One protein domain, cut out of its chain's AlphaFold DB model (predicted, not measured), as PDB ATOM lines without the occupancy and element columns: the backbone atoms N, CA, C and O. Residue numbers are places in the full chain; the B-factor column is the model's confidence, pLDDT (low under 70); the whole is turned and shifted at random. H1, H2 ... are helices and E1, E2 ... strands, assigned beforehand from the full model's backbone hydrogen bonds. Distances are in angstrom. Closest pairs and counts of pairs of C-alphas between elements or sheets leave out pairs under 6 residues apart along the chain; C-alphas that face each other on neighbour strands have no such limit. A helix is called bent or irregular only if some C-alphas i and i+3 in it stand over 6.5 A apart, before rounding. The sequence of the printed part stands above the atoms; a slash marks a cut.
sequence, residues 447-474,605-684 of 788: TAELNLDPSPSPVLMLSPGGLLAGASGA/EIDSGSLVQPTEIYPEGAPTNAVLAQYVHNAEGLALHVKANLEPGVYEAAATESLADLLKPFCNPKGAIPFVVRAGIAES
ATOM      1  N   THR A 447     137.247 151.582  83.058       68.75
ATOM      2  CA  THR A 447     136.001 152.176  83.540       68.75
ATOM      3  C   THR A 447     135.533 153.318  82.648       68.75
ATOM      4  O   THR A 447     136.350 154.005  82.035       68.75
ATOM      5  N   ALA A 448     134.222 153.536  82.600       75.31
ATOM      6  CA  ALA A 448     133.568 154.580  81.813       75.31
ATOM      7  C   ALA A 448     132.541 155.343  82.657       75.31
ATOM      8  O   ALA A 448     131.929 154.774  83.560       75.31
ATOM      9  N   GLU A 449     132.316 156.618  82.335       78.12
ATOM     10  CA  GLU A 449     131.225 157.386  82.936       78.12
ATOM     11  C   GLU A 449     129.896 156.957  82.304       78.12
ATOM     12  O   GLU A 449     129.545 157.379  81.203       78.12
ATOM     13  N   LEU A 450     129.178 156.075  83.001       87.12
ATOM     14  CA  LEU A 450     127.853 155.583  82.612       87.12
ATOM     15  C   LEU A 450     126.718 156.332  83.338       87.12
ATOM     16  O   LEU A 450     125.570 155.900  83.276       87.12
ATOM     17  N   ASN A 451     127.021 157.445  84.024       85.75
ATOM     18  CA  ASN A 451     126.040 158.322  84.668       85.75
ATOM     19  C   ASN A 451     126.144 159.728  84.068       85.75
ATOM     20  O   ASN A 451     126.938 160.568  84.497       85.75
ATOM     21  N   LEU A 452     125.352 159.959  83.031       83.00
ATOM     22  CA  LEU A 452     125.382 161.155  82.200       83.00
ATOM     23  C   LEU A 452     124.425 162.223  82.730       83.00
ATOM     24  O   LEU A 452     123.427 161.908  83.374       83.00
ATOM     25  N   ASP A 453     124.683 163.478  82.375       78.75
ATOM     26  CA  ASP A 453     123.671 164.533  82.456       78.75
ATOM     27  C   ASP A 453     122.946 164.679  81.104       78.75
ATOM     28  O   ASP A 453     123.545 164.403  80.051       78.75
ATOM     29  N   PRO A 454     121.676 165.130  81.103       75.19
ATOM     30  CA  PRO A 454     120.904 165.353  79.886       75.19
ATOM     31  C   PRO A 454     121.647 166.250  78.903       75.19
ATOM     32  O   PRO A 454     122.096 167.345  79.242       75.19
ATOM     33  N   SER A 455     121.810 165.772  77.674       69.38
ATOM     34  CA  SER A 455     122.621 166.461  76.672       69.38
ATOM     35  C   SER A 455     122.206 166.111  75.234       69.38
ATOM     36  O   SER A 455     121.678 165.024  74.979       69.38
ATOM     37  N   PRO A 456     122.409 167.035  74.275       63.12
ATOM     38  CA  PRO A 456     122.131 166.789  72.865       63.12
ATOM     39  C   PRO A 456     123.284 166.017  72.207       63.12
ATOM     40  O   PRO A 456     124.404 166.529  72.129       63.12
ATOM     41  N   SER A 457     122.992 164.817  71.699       66.50
ATOM     42  CA  SER A 457     123.938 163.919  71.015       66.50
ATOM     43  C   SER A 457     125.230 163.632  71.806       66.50
ATOM     44  O   SER A 457     126.323 163.987  71.350       66.50
ATOM     45  N   PRO A 458     125.135 163.034  73.013       71.19
ATOM     46  CA  PRO A 458     126.295 162.753  73.853       71.19
ATOM     47  C   PRO A 458     127.243 161.705  73.263       71.19
ATOM     48  O   PRO A 458     126.875 160.869  72.435       71.19
ATOM     49  N   VAL A 459     128.481 161.729  73.760       68.50
ATOM     50  CA  VAL A 459     129.525 160.747  73.454       68.50
ATOM     51  C   VAL A 459     129.999 160.114  74.760       68.50
ATOM     52  O   VAL A 459     130.458 160.823  75.654       68.50
ATOM     53  N   LEU A 460     129.894 158.790  74.869       76.44
ATOM     54  CA  LEU A 460     130.407 158.022  76.002       76.44
ATOM     55  C   LEU A 460     131.789 157.480  75.634       76.44
ATOM     56  O   LEU A 460     131.927 156.763  74.644       76.44
ATOM     57  N   MET A 461     132.806 157.783  76.438       74.00
ATOM     58  CA  MET A 461     134.143 157.206  76.275       74.00
ATOM     59  C   MET A 461     134.197 155.828  76.944       74.00
ATOM     60  O   MET A 461     133.992 155.716  78.148       74.00
ATOM     61  N   LEU A 462     134.493 154.789  76.165       75.62
ATOM     62  CA  LEU A 462     134.471 153.379  76.564       75.62
ATOM     63  C   LEU A 462     135.886 152.784  76.451       75.62
ATOM     64  O   LEU A 462     136.147 151.896  75.639       75.62
ATOM     65  N   SER A 463     136.860 153.315  77.200       64.94
ATOM     66  CA  SER A 463     138.261 152.860  77.119       64.94
ATOM     67  C   SER A 463     139.077 153.072  78.398       64.94
ATOM     68  O   SER A 463     138.885 154.078  79.082       64.94
ATOM     69  N   PRO A 464     140.046 152.181  78.699       48.16
ATOM     70  CA  PRO A 464     140.991 152.389  79.792       48.16
ATOM     71  C   PRO A 464     141.930 153.561  79.490       48.16
ATOM     72  O   PRO A 464     142.399 153.725  78.361       48.16
ATOM     73  N   GLY A 465     142.249 154.351  80.519       44.25
ATOM     74  CA  GLY A 465     143.146 155.508  80.388       44.25
ATOM     75  C   GLY A 465     142.487 156.879  80.550       44.25
ATOM     76  O   GLY A 465     143.033 157.869  80.065       44.25
ATOM     77  N   GLY A 466     141.351 156.978  81.250       37.09
ATOM     78  CA  GLY A 466     140.663 158.256  81.432       37.09
ATOM     79  C   GLY A 466     139.795 158.344  82.683       37.09
ATOM     80  O   GLY A 466     138.576 158.320  82.579       37.09
ATOM     81  N   LEU A 467     140.410 158.609  83.843       33.03
ATOM     82  CA  LEU A 467     139.738 159.376  84.902       33.03
ATOM     83  C   LEU A 467     139.523 160.819  84.402       33.03
ATOM     84  O   LEU A 467     140.205 161.755  84.815       33.03
ATOM     85  N   LEU A 468     138.562 160.979  83.490       35.81
ATOM     86  CA  LEU A 468     137.823 162.220  83.273       35.81
ATOM     87  C   LEU A 468     136.705 162.293  84.322       35.81
ATOM     88  O   LEU A 468     135.523 162.378  83.991       35.81
ATOM     89  N   ALA A 469     137.088 162.226  85.601       29.28
ATOM     90  CA  ALA A 469     136.164 162.473  86.698       29.28
ATOM     91  C   ALA A 469     135.568 163.877  86.518       29.28
ATOM     92  O   ALA A 469     136.297 164.868  86.581       29.28
ATOM     93  N   GLY A 470     134.259 163.943  86.255       28.67
ATOM     94  CA  GLY A 470     133.515 165.192  86.067       28.67
ATOM     95  C   GLY A 470     133.122 165.557  84.628       28.67
ATOM     96  O   GLY A 470     132.573 166.637  84.434       28.67
ATOM     97  N   ALA A 471     133.346 164.706  83.618       29.67
ATOM     98  CA  ALA A 471     132.947 164.991  82.229       29.67
ATOM     99  C   ALA A 471     131.510 164.538  81.878       29.67
ATOM    100  O   ALA A 471     131.283 163.865  80.872       29.67
ATOM    101  N   SER A 472     130.518 164.920  82.687       30.69
ATOM    102  CA  SER A 472     129.109 164.827  82.274       30.69
ATOM    103  C   SER A 472     128.794 165.907  81.225       30.69
ATOM    104  O   SER A 472     129.213 167.051  81.375       30.69
ATOM    105  N   GLY A 473     128.088 165.553  80.140       44.03
ATOM    106  CA  GLY A 473     127.610 166.521  79.136       44.03
ATOM    107  C   GLY A 473     128.713 167.340  78.440       44.03
ATOM    108  O   GLY A 473     128.563 168.544  78.255       44.03
ATOM    109  N   ALA A 474     129.832 166.700  78.098       45.97
ATOM    110  CA  ALA A 474     131.088 167.324  77.678       45.97
ATOM    111  C   ALA A 474     131.010 168.257  76.437       45.97
ATOM    112  O   ALA A 474     131.266 167.865  75.297       45.97
ATOM    113  N   GLU A 605     138.082 161.969  61.662       36.78
ATOM    114  CA  GLU A 605     137.832 161.224  60.422       36.78
ATOM    115  C   GLU A 605     137.840 159.687  60.567       36.78
ATOM    116  O   GLU A 605     138.345 159.082  61.517       36.78
ATOM    117  N   ILE A 606     137.265 159.012  59.569       41.50
ATOM    118  CA  ILE A 606     137.603 157.608  59.333       41.50
ATOM    119  C   ILE A 606     138.979 157.612  58.668       41.50
ATOM    120  O   ILE A 606     139.107 157.452  57.456       41.50
ATOM    121  N   ASP A 607     140.008 157.828  59.489       40.84
ATOM    122  CA  ASP A 607     141.380 157.429  59.185       40.84
ATOM    123  C   ASP A 607     141.337 155.985  58.650       40.84
ATOM    124  O   ASP A 607     140.519 155.188  59.121       40.84
ATOM    125  N   SER A 608     142.179 155.610  57.683       41.28
ATOM    126  CA  SER A 608     142.024 154.360  56.901       41.28
ATOM    127  C   SER A 608     142.185 153.035  57.686       41.28
ATOM    128  O   SER A 608     142.335 151.973  57.080       41.28
ATOM    129  N   GLY A 609     142.165 153.082  59.022       46.56
ATOM    130  CA  GLY A 609     142.058 151.950  59.948       46.56
ATOM    131  C   GLY A 609     141.094 152.160  61.134       46.56
ATOM    132  O   GLY A 609     141.087 151.329  62.039       46.56
ATOM    133  N   SER A 610     140.295 153.236  61.169       58.84
ATOM    134  CA  SER A 610     139.268 153.472  62.199       58.84
ATOM    135  C   SER A 610     138.040 152.586  61.963       58.84
ATOM    136  O   SER A 610     137.459 152.590  60.878       58.84
ATOM    137  N   LEU A 611     137.594 151.856  62.988       67.81
ATOM    138  CA  LEU A 611     136.403 151.006  62.915       67.81
ATOM    139  C   LEU A 611     135.172 151.781  63.404       67.81
ATOM    140  O   LEU A 611     135.089 152.140  64.578       67.81
ATOM    141  N   VAL A 612     134.203 152.008  62.514       74.19
ATOM    142  CA  VAL A 612     132.908 152.630  62.840       74.19
ATOM    143  C   VAL A 612     131.794 151.606  62.666       74.19
ATOM    144  O   VAL A 612     131.700 150.974  61.616       74.19
ATOM    145  N   GLN A 613     130.947 151.440  63.684       79.19
ATOM    146  CA  GLN A 613     129.859 150.459  63.674       79.19
ATOM    147  C   GLN A 613     128.557 151.086  64.174       79.19
ATOM    148  O   GLN A 613     128.552 151.625  65.280       79.19
ATOM    149  N   PRO A 614     127.451 151.044  63.409       80.38
ATOM    150  CA  PRO A 614     126.156 151.484  63.916       80.38
ATOM    151  C   PRO A 614     125.689 150.565  65.052       80.38
ATOM    152  O   PRO A 614     125.959 149.365  65.041       80.38
ATOM    153  N   THR A 615     124.969 151.131  66.014       86.69
ATOM    154  CA  THR A 615     124.247 150.380  67.047       86.69
ATOM    155  C   THR A 615     122.947 151.101  67.401       86.69
ATOM    156  O   THR A 615     122.753 152.272  67.056       86.69
ATOM    157  N   GLU A 616     122.058 150.400  68.089       86.19
ATOM    158  CA  GLU A 616     120.814 150.936  68.628       86.19
ATOM    159  C   GLU A 616     120.890 151.010  70.155       86.19
ATOM    160  O   GLU A 616     121.524 150.184  70.822       86.19
ATOM    161  N   ILE A 617     120.250 152.043  70.697       88.25
ATOM    162  CA  ILE A 617     120.131 152.292  72.129       88.25
ATOM    163  C   ILE A 617     118.650 152.281  72.487       88.25
ATOM    164  O   ILE A 617     117.861 153.007  71.884       88.25
ATOM    165  N   TYR A 618     118.280 151.493  73.491       86.62
ATOM    166  CA  TYR A 618     116.892 151.311  73.900       86.62
ATOM    167  C   TYR A 618     116.640 151.989  75.253       86.62
ATOM    168  O   TYR A 618     117.321 151.650  76.224       86.62
ATOM    169  N   PRO A 619     115.686 152.932  75.354       86.12
ATOM    170  CA  PRO A 619     115.225 153.441  76.641       86.12
ATOM    171  C   PRO A 619     114.429 152.368  77.399       86.12
ATOM    172  O   PRO A 619     113.570 151.682  76.833       86.12
ATOM    173  N   GLU A 620     114.687 152.244  78.699       83.50
ATOM    174  CA  GLU A 620     113.972 151.328  79.590       83.50
ATOM    175  C   GLU A 620     112.458 151.610  79.564       83.50
ATOM    176  O   GLU A 620     112.009 152.753  79.622       83.50
ATOM    177  N   GLY A 621     111.652 150.552  79.434       74.19
ATOM    178  CA  GLY A 621     110.192 150.656  79.327       74.19
ATOM    179  C   GLY A 621     109.653 151.066  77.948       74.19
ATOM    180  O   GLY A 621     108.448 150.954  77.729       74.19
ATOM    181  N   ALA A 622     110.503 151.462  76.993       75.38
ATOM    182  CA  ALA A 622     110.099 151.817  75.628       75.38
ATOM    183  C   ALA A 622     110.975 151.125  74.552       75.38
ATOM    184  O   ALA A 622     111.615 151.798  73.740       75.38
ATOM    185  N   PRO A 623     110.981 149.775  74.486       66.50
ATOM    186  CA  PRO A 623     111.886 148.996  73.627       66.50
ATOM    187  C   PRO A 623     111.670 149.195  72.117       66.50
ATOM    188  O   PRO A 623     112.533 148.841  71.323       66.50
ATOM    189  N   THR A 624     110.541 149.771  71.696       69.06
ATOM    190  CA  THR A 624     110.275 150.137  70.294       69.06
ATOM    191  C   THR A 624     110.927 151.454  69.870       69.06
ATOM    192  O   THR A 624     110.925 151.779  68.685       69.06
ATOM    193  N   ASN A 625     111.458 152.236  70.814       72.94
ATOM    194  CA  ASN A 625     111.929 153.599  70.581       72.94
ATOM    195  C   ASN A 625     113.461 153.632  70.473       72.94
ATOM    196  O   ASN A 625     114.130 154.337  71.228       72.94
ATOM    197  N   ALA A 626     114.004 152.839  69.548       78.06
ATOM    198  CA  ALA A 626     115.438 152.754  69.303       78.06
ATOM    199  C   ALA A 626     116.036 154.120  68.922       78.06
ATOM    200  O   ALA A 626     115.576 154.795  67.997       78.06
ATOM    201  N   VAL A 627     117.097 154.511  69.622       79.19
ATOM    202  CA  VAL A 627     117.910 155.689  69.322       79.19
ATOM    203  C   VAL A 627     119.146 155.245  68.548       79.19
ATOM    204  O   VAL A 627     119.909 154.397  69.009       79.19
ATOM    205  N   LEU A 628     119.365 155.840  67.373       77.62
ATOM    206  CA  LEU A 628     120.539 155.548  66.554       77.62
ATOM    207  C   LEU A 628     121.821 156.045  67.227       77.62
ATOM    208  O   LEU A 628     121.937 157.209  67.621       77.62
ATOM    209  N   ALA A 629     122.820 155.175  67.269       80.81
ATOM    210  CA  ALA A 629     124.154 155.484  67.744       80.81
ATOM    211  C   ALA A 629     125.219 154.817  66.862       80.81
ATOM    212  O   ALA A 629     124.919 154.099  65.905       80.81
ATOM    213  N   GLN A 630     126.487 155.092  67.147       80.00
ATOM    214  CA  GLN A 630     127.608 154.409  66.508       80.00
ATOM    215  C   GLN A 630     128.780 154.255  67.476       80.00
ATOM    216  O   GLN A 630     129.157 155.211  68.157       80.00
ATOM    217  N   TYR A 631     129.384 153.073  67.500       81.81
ATOM    218  CA  TYR A 631     130.713 152.889  68.059       81.81
ATOM    219  C   TYR A 631     131.761 153.427  67.088       81.81
ATOM    220  O   TYR A 631     131.657 153.222  65.876       81.81
ATOM    221  N   VAL A 632     132.780 154.090  67.623       72.69
ATOM    222  CA  VAL A 632     133.978 154.529  66.900       72.69
ATOM    223  C   VAL A 632     135.184 154.028  67.680       72.69
ATOM    224  O   VAL A 632     135.329 154.361  68.854       72.69
ATOM    225  N   HIS A 633     136.034 153.217  67.048       73.56
ATOM    226  CA  HIS A 633     137.270 152.696  67.629       73.56
ATOM    227  C   HIS A 633     138.476 153.075  66.768       73.56
ATOM    228  O   HIS A 633     138.533 152.733  65.585       73.56
ATOM    229  N   ASN A 634     139.449 153.763  67.366       62.59
ATOM    230  CA  ASN A 634     140.699 154.144  66.714       62.59
ATOM    231  C   ASN A 634     141.880 154.252  67.711       62.59
ATOM    232  O   ASN A 634     141.824 153.783  68.854       62.59
ATOM    233  N   ALA A 635     142.973 154.891  67.278       51.97
ATOM    234  CA  ALA A 635     144.174 155.110  68.084       51.97
ATOM    235  C   ALA A 635     143.944 155.946  69.365       51.97
ATOM    236  O   ALA A 635     144.705 155.800  70.325       51.97
ATOM    237  N   GLU A 636     142.893 156.767  69.433       50.16
ATOM    238  CA  GLU A 636     142.543 157.565  70.619       50.16
ATOM    239  C   GLU A 636     141.733 156.741  71.633       50.16
ATOM    240  O   GLU A 636     141.988 156.826  72.834       50.16
ATOM    241  N   GLY A 637     140.844 155.861  71.165       66.38
ATOM    242  CA  GLY A 637     140.072 154.953  72.012       66.38
ATOM    243  C   GLY A 637     138.842 154.386  71.312       66.38
ATOM    244  O   GLY A 637     138.700 154.483  70.097       66.38
ATOM    245  N   LEU A 638     137.962 153.788  72.110       73.69
ATOM    246  CA  LEU A 638     136.616 153.355  71.751       73.69
ATOM    247  C   LEU A 638     135.601 154.297  72.413       73.69
ATOM    248  O   LEU A 638     135.702 154.590  73.606       73.69
ATOM    249  N   ALA A 639     134.626 154.769  71.640       76.94
ATOM    250  CA  ALA A 639     133.556 155.648  72.099       76.94
ATOM    251  C   ALA A 639     132.207 155.256  71.482       76.94
ATOM    252  O   ALA A 639     132.158 154.733  70.369       76.94
ATOM    253  N   LEU A 640     131.113 155.533  72.194       81.19
ATOM    254  CA  LEU A 640     129.737 155.408  71.712       81.19
ATOM    255  C   LEU A 640     129.161 156.807  71.471       81.19
ATOM    256  O   LEU A 640     129.000 157.586  72.408       81.19
ATOM    257  N   HIS A 641     128.842 157.115  70.220       73.25
ATOM    258  CA  HIS A 641     128.272 158.391  69.796       73.25
ATOM    259  C   HIS A 641     126.764 158.252  69.612       73.25
ATOM    260  O   HIS A 641     126.315 157.553  68.701       73.25
ATOM    261  N   VAL A 642     125.986 158.942  70.439       78.56
ATOM    262  CA  VAL A 642     124.522 158.958  70.363       78.56
ATOM    263  C   VAL A 642     124.086 160.044  69.380       78.56
ATOM    264  O   VAL A 642     124.529 161.184  69.487       78.56
ATOM    265  N   LYS A 643     123.218 159.724  68.410       72.88
ATOM    266  CA  LYS A 643     122.768 160.674  67.369       72.88
ATOM    267  C   LYS A 643     121.439 161.363  67.700       72.88
ATOM    268  O   LYS A 643     120.724 161.788  66.797       72.88
ATOM    269  N   ALA A 644     121.095 161.454  68.982       72.00
ATOM    270  CA  ALA A 644     119.874 162.091  69.457       72.00
ATOM    271  C   ALA A 644     120.071 162.744  70.830       72.00
ATOM    272  O   ALA A 644     121.049 162.494  71.535       72.00
ATOM    273  N   ASN A 645     119.097 163.562  71.215       75.00
ATOM    274  CA  ASN A 645     118.968 164.077  72.572       75.00
ATOM    275  C   ASN A 645     118.705 162.934  73.553       75.00
ATOM    276  O   ASN A 645     117.848 162.090  73.293       75.00
ATOM    277  N   LEU A 646     119.403 162.948  74.689       79.75
ATOM    278  CA  LEU A 646     119.113 162.057  75.804       79.75
ATOM    279  C   LEU A 646     118.435 162.820  76.946       79.75
ATOM    280  O   LEU A 646     119.001 163.761  77.506       79.75
ATOM    281  N   GLU A 647     117.217 162.395  77.267       80.62
ATOM    282  CA  GLU A 647     116.417 162.845  78.411       80.62
ATOM    283  C   GLU A 647     116.743 161.954  79.634       80.62
ATOM    284  O   GLU A 647     117.345 160.892  79.455       80.62
ATOM    285  N   PRO A 648     116.410 162.335  80.882       86.06
ATOM    286  CA  PRO A 648     116.653 161.459  82.026       86.06
ATOM    287  C   PRO A 648     115.936 160.112  81.930       86.06
ATOM    288  O   PRO A 648     114.765 160.040  81.560       86.06
ATOM    289  N   GLY A 649     116.639 159.048  82.308       88.44
ATOM    290  CA  GLY A 649     116.168 157.673  82.184       88.44
ATOM    291  C   GLY A 649     117.317 156.669  82.128       88.44
ATOM    292  O   GLY A 649     118.493 157.035  82.187       88.44
ATOM    293  N   VAL A 650     116.971 155.389  82.014       91.62
ATOM    294  CA  VAL A 650     117.934 154.303  81.787       91.62
ATOM    295  C   VAL A 650     117.928 153.935  80.313       91.62
ATOM    296  O   VAL A 650     116.867 153.841  79.693       91.62
ATOM    297  N   TYR A 651     119.113 153.688  79.773       92.38
ATOM    298  CA  TYR A 651     119.327 153.295  78.391       92.38
ATOM    299  C   TYR A 651     120.240 152.071  78.336       92.38
ATOM    300  O   TYR A 651     121.212 151.987  79.085       92.38
ATOM    301  N   GLU A 652     119.959 151.134  77.433       92.62
ATOM    302  CA  GLU A 652     120.837 149.998  77.133       92.62
ATOM    303  C   GLU A 652     121.322 150.094  75.677       92.62
ATOM    304  O   GLU A 652     120.510 150.168  74.755       92.62
ATOM    305  N   ALA A 653     122.641 150.092  75.456       91.06
ATOM    306  CA  ALA A 653     123.240 149.991  74.122       91.06
ATOM    307  C   ALA A 653     123.628 148.540  73.804       91.06
ATOM    308  O   ALA A 653     124.252 147.865  74.630       91.06
ATOM    309  N   ALA A 654     123.296 148.061  72.604       86.75
ATOM    310  CA  ALA A 654     123.658 146.714  72.173       86.75
ATOM    311  C   ALA A 654     125.155 146.614  71.824       86.75
ATOM    312  O   ALA A 654     125.659 147.390  71.008       86.75
ATOM    313  N   ALA A 655     125.857 145.632  72.399       83.12
ATOM    314  CA  ALA A 655     127.231 145.324  72.018       83.12
ATOM    315  C   ALA A 655     127.281 144.653  70.634       83.12
ATOM    316  O   ALA A 655     126.505 143.742  70.346       83.12
ATOM    317  N   THR A 656     128.211 145.081  69.779       82.06
ATOM    318  CA  THR A 656     128.424 144.486  68.451       82.06
ATOM    319  C   THR A 656     129.448 143.351  68.520       82.06
ATOM    320  O   THR A 656     130.454 143.457  69.220       82.06
ATOM    321  N   GLU A 657     129.236 142.265  67.764       82.50
ATOM    322  CA  GLU A 657     130.100 141.066  67.799       82.50
ATOM    323  C   GLU A 657     131.589 141.389  67.580       82.50
ATOM    324  O   GLU A 657     132.464 140.855  68.256       82.50
ATOM    325  N   SER A 658     131.881 142.318  66.669       81.12
ATOM    326  CA  SER A 658     133.242 142.721  66.282       81.12
ATOM    327  C   SER A 658     133.937 143.651  67.282       81.12
ATOM    328  O   SER A 658     135.132 143.902  67.142       81.12
ATOM    329  N   LEU A 659     133.217 144.150  68.290       81.31
ATOM    330  CA  LEU A 659     133.768 144.905  69.417       81.31
ATOM    331  C   LEU A 659     133.527 144.196  70.761       81.31
ATOM    332  O   LEU A 659     133.859 144.761  71.802       81.31
ATOM    333  N   ALA A 660     132.990 142.969  70.759       82.88
ATOM    334  CA  ALA A 660     132.526 142.278  71.960       82.88
ATOM    335  C   ALA A 660     133.591 142.210  73.067       82.88
ATOM    336  O   ALA A 660     133.302 142.580  74.201       82.88
ATOM    337  N   ASP A 661     134.834 141.837  72.744       78.12
ATOM    338  CA  ASP A 661     135.927 141.757  73.727       78.12
ATOM    339  C   ASP A 661     136.304 143.119  74.339       78.12
ATOM    340  O   ASP A 661     136.664 143.187  75.515       78.12
ATOM    341  N   LEU A 662     136.187 144.209  73.571       76.94
ATOM    342  CA  LEU A 662     136.478 145.573  74.031       76.94
ATOM    343  C   LEU A 662     135.318 146.181  74.828       76.94
ATOM    344  O   LEU A 662     135.548 146.978  75.735       76.94
ATOM    345  N   LEU A 663     134.078 145.810  74.496       84.38
ATOM    346  CA  LEU A 663     132.863 146.288  75.160       84.38
ATOM    347  C   LEU A 663     132.540 145.503  76.439       84.38
ATOM    348  O   LEU A 663     131.949 146.063  77.361       84.38
ATOM    349  N   LYS A 664     132.982 144.242  76.533       84.44
ATOM    350  CA  LYS A 664     132.738 143.315  77.650       84.44
ATOM    351  C   LYS A 664     132.915 143.904  79.062       84.44
ATOM    352  O   LYS A 664     132.072 143.583  79.897       84.44
ATOM    353  N   PRO A 665     133.921 144.751  79.378       80.75
ATOM    354  CA  PRO A 665     134.051 145.354  80.712       80.75
ATOM    355  C   PRO A 665     132.893 146.288  81.097       80.75
ATOM    356  O   PRO A 665     132.642 146.494  82.281       80.75
ATOM    357  N   PHE A 666     132.196 146.853  80.108       86.06
ATOM    358  CA  PHE A 666     131.082 147.790  80.288       86.06
ATOM    359  C   PHE A 666     129.710 147.121  80.159       86.06
ATOM    360  O   PHE A 666     128.695 147.770  80.401       86.06
ATOM    361  N   CYS A 667     129.656 145.852  79.750       89.94
ATOM    362  CA  CYS A 667     128.400 145.134  79.606       89.94
ATOM    363  C   CYS A 667     127.847 144.694  80.968       89.94
ATOM    364  O   CYS A 667     128.593 144.379  81.894       89.94
ATOM    365  N   ASN A 668     126.524 144.628  81.068       88.88
ATOM    366  CA  ASN A 668     125.807 143.905  82.110       88.88
ATOM    367  C   ASN A 668     125.798 142.387  81.802       88.88
ATOM    368  O   ASN A 668     126.205 141.969  80.709       88.88
ATOM    369  N   PRO A 669     125.282 141.532  82.705       82.62
ATOM    370  CA  PRO A 669     125.210 140.082  82.483       82.62
ATOM    371  C   PRO A 669     124.377 139.633  81.270       82.62
ATOM    372  O   PRO A 669     124.478 138.478  80.859       82.62
ATOM    373  N   LYS A 670     123.561 140.521  80.681       83.31
ATOM    374  CA  LYS A 670     122.789 140.264  79.451       83.31
ATOM    375  C   LYS A 670     123.580 140.587  78.172       83.31
ATOM    376  O   LYS A 670     123.082 140.325  77.082       83.31
ATOM    377  N   GLY A 671     124.780 141.165  78.283       86.19
ATOM    378  CA  GLY A 671     125.619 141.562  77.146       86.19
ATOM    379  C   GLY A 671     125.326 142.953  76.569       86.19
ATOM    380  O   GLY A 671     125.930 143.316  75.562       86.19
ATOM    381  N   ALA A 672     124.447 143.742  77.195       90.25
ATOM    382  CA  ALA A 672     124.177 145.132  76.817       90.25
ATOM    383  C   ALA A 672     124.934 146.106  77.732       90.25
ATOM    384  O   ALA A 672     125.280 145.749  78.854       90.25
ATOM    385  N   ILE A 673     125.179 147.337  77.286       92.44
ATOM    386  CA  ILE A 673     125.840 148.380  78.086       92.44
ATOM    387  C   ILE A 673     124.761 149.292  78.678       92.44
ATOM    388  O   ILE A 673     124.228 150.128  77.940       92.44
ATOM    389  N   PRO A 674     124.406 149.150  79.969       93.25
ATOM    390  CA  PRO A 674     123.485 150.062  80.624       93.25
ATOM    391  C   PRO A 674     124.178 151.391  80.921       93.25
ATOM    392  O   PRO A 674     125.323 151.424  81.366       93.25
ATOM    393  N   PHE A 675     123.466 152.495  80.755       92.88
ATOM    394  CA  PHE A 675     123.864 153.793  81.283       92.88
ATOM    395  C   PHE A 675     122.632 154.589  81.713       92.88
ATOM    396  O   PHE A 675     121.529 154.411  81.194       92.88
ATOM    397  N   VAL A 676     122.818 155.451  82.706       91.56
ATOM    398  CA  VAL A 676     121.768 156.295  83.275       91.56
ATOM    399  C   VAL A 676     122.020 157.733  82.861       91.56
ATOM    400  O   VAL A 676     123.135 158.238  82.963       91.56
ATOM    401  N   VAL A 677     120.962 158.413  82.441       88.38
ATOM    402  CA  VAL A 677     120.927 159.865  82.296       88.38
ATOM    403  C   VAL A 677     120.189 160.403  83.517       88.38
ATOM    404  O   VAL A 677     119.032 160.053  83.756       88.38
ATOM    405  N   ARG A 678     120.873 161.196  84.342       83.94
ATOM    406  CA  ARG A 678     120.369 161.635  85.647       83.94
ATOM    407  C   ARG A 678     119.247 162.658  85.500       83.94
ATOM    408  O   ARG A 678     119.356 163.609  84.726       83.94
ATOM    409  N   ALA A 679     118.204 162.519  86.314       76.25
ATOM    410  CA  ALA A 679     117.311 163.629  86.617       76.25
ATOM    411  C   ALA A 679     117.998 164.505  87.675       76.25
ATOM    412  O   ALA A 679     118.427 164.005  88.713       76.25
ATOM    413  N   GLY A 680     118.153 165.801  87.408       71.88
ATOM    414  CA  GLY A 680     118.743 166.717  88.381       71.88
ATOM    415  C   GLY A 680     117.782 166.989  89.539       71.88
ATOM    416  O   GLY A 680     116.715 167.553  89.309       71.88
ATOM    417  N   ILE A 681     118.186 166.676  90.778       74.62
ATOM    418  CA  ILE A 681     117.392 166.934  92.000       74.62
ATOM    419  C   ILE A 681     117.064 168.423  92.230       74.62
ATOM    420  O   ILE A 681     116.213 168.761  93.044       74.62
ATOM    421  N   ALA A 682     117.692 169.347  91.500       79.38
ATOM    422  CA  ALA A 682     117.315 170.757  91.556       79.38
ATOM    423  C   ALA A 682     115.861 171.021  91.099       79.38
ATOM    424  O   ALA A 682     115.332 172.066  91.442       79.38
ATOM    425  N   GLU A 683     115.212 170.094  90.377       83.75
ATOM    426  CA  GLU A 683     113.766 170.164  90.068       83.75
ATOM    427  C   GLU A 683     112.877 169.885  91.293       83.75
ATOM    428  O   GLU A 683     111.753 170.367  91.370       83.75
ATOM    429  N   SER A 684     113.383 169.149  92.285       85.19
ATOM    430  CA  SER A 684     112.687 168.895  93.552       85.19
ATOM    431  C   SER A 684     112.716 170.100  94.500       85.19
ATOM    432  O   SER A 684     112.015 170.104  95.513       85.19
TER     433      SER A 684
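AT A GLANCE: This is residues 447 to 474 and 605 to 684 of the 788 residues of the protein "PA14 domain-containing protein" of Lentisphaerae bacterium (UniProt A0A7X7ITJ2). One six-stranded antiparallel sheet is curled like part of a barrel, with helix H1 across one face and the short helix H2 off the sheet at the end of the printed part. Residues 451 to 452 pair alongside edge strand E6, and residues 455 to 456 pair with residues 645 to 646. The printed part has 108 residues, under half of them in named elements, which follow the chain as E1 E2 E3 E4 E5 H1 E6 H2; the sheet's order is E1 E4 E3 E2 E5 E6, and the class is mixed, helices and strands. The whole is compact, with a radius of gyration of the C-alphas of 13.7 A, yet elongated in outline, spanning 48 by 31 by 27 A.

IN THESE COORDINATES: Start at Thr 447 and pass residues 447 to 458, which hold no named element. Find C-alpha 459 at (129.525, 160.747, 73.454), where E1, residues 459 to 461, begins. After the cut, E2 runs through residues 611 to 619, 25.4 A from its first C-alpha at (136.403, 151.006, 62.915). Next come E3, residues 627 to 633, 19.7 A; E4, residues 638 to 642, 13.4 A; and E5, residues 649 to 654, 16.6 A. H1, residues 657 to 666, covers 14.2 A and is irregular, with C-alphas 658 and 661 8.0 A apart. E6, residues 672 to 677, covers 16.1 A, and H2, residues 681 to 684, ends at C-alpha 684, (112.687, 168.895, 93.552).

HOW THE PARTS SIT: Look first at E2, E3 and E4, a meander, each strand the antiparallel neighbour of the one before; E2 and E3 form a hairpin, as do E3 and E4. N 613 and O 631 are 2.9 A apart, and N 641 and O 630 2.8 A. With E5 they make a Greek key, its first strand the antiparallel neighbour of its fourth: N 618 and O 652 are 2.9 A apart. E2's pairing is staggered, with E3 over residues 611 to 617 and E5 over 617 to 619. At the edges, N 460 of E1 and O 640 of E4 are 2.9 A apart, and N 677 of E6 and O 649 of E5 2.8 A. H1 is on the sheet at a height of 7.8 A, making two layers, a helix on one face of a sheet. It runs across the strands, at 80 degrees to E3 on the local plane; its closest C-alpha pair with E6 is Phe 666 and Ile 673, 5.7 A. In H1, 2 of 6 O i to N i+4 pairs and 4 of 7 O i to N i+3 pairs are within hydrogen-bond range; H2 is too short for an i+4 pair. H2 is not on the sheet and is apart from H1.

THE WHOLE: The two farthest C-alphas, those of Ser 608 and Ser 684, are 49.1 A apart. Residues 475 to 604 are not printed, and C-alphas 474 and 605 are 19.5 A apart across that cut. Of the links printed whole, none is long. Mean pLDDT of the printed part is 72.9; 30 residues are under 70, among them 463 to 474 and 605 to 611.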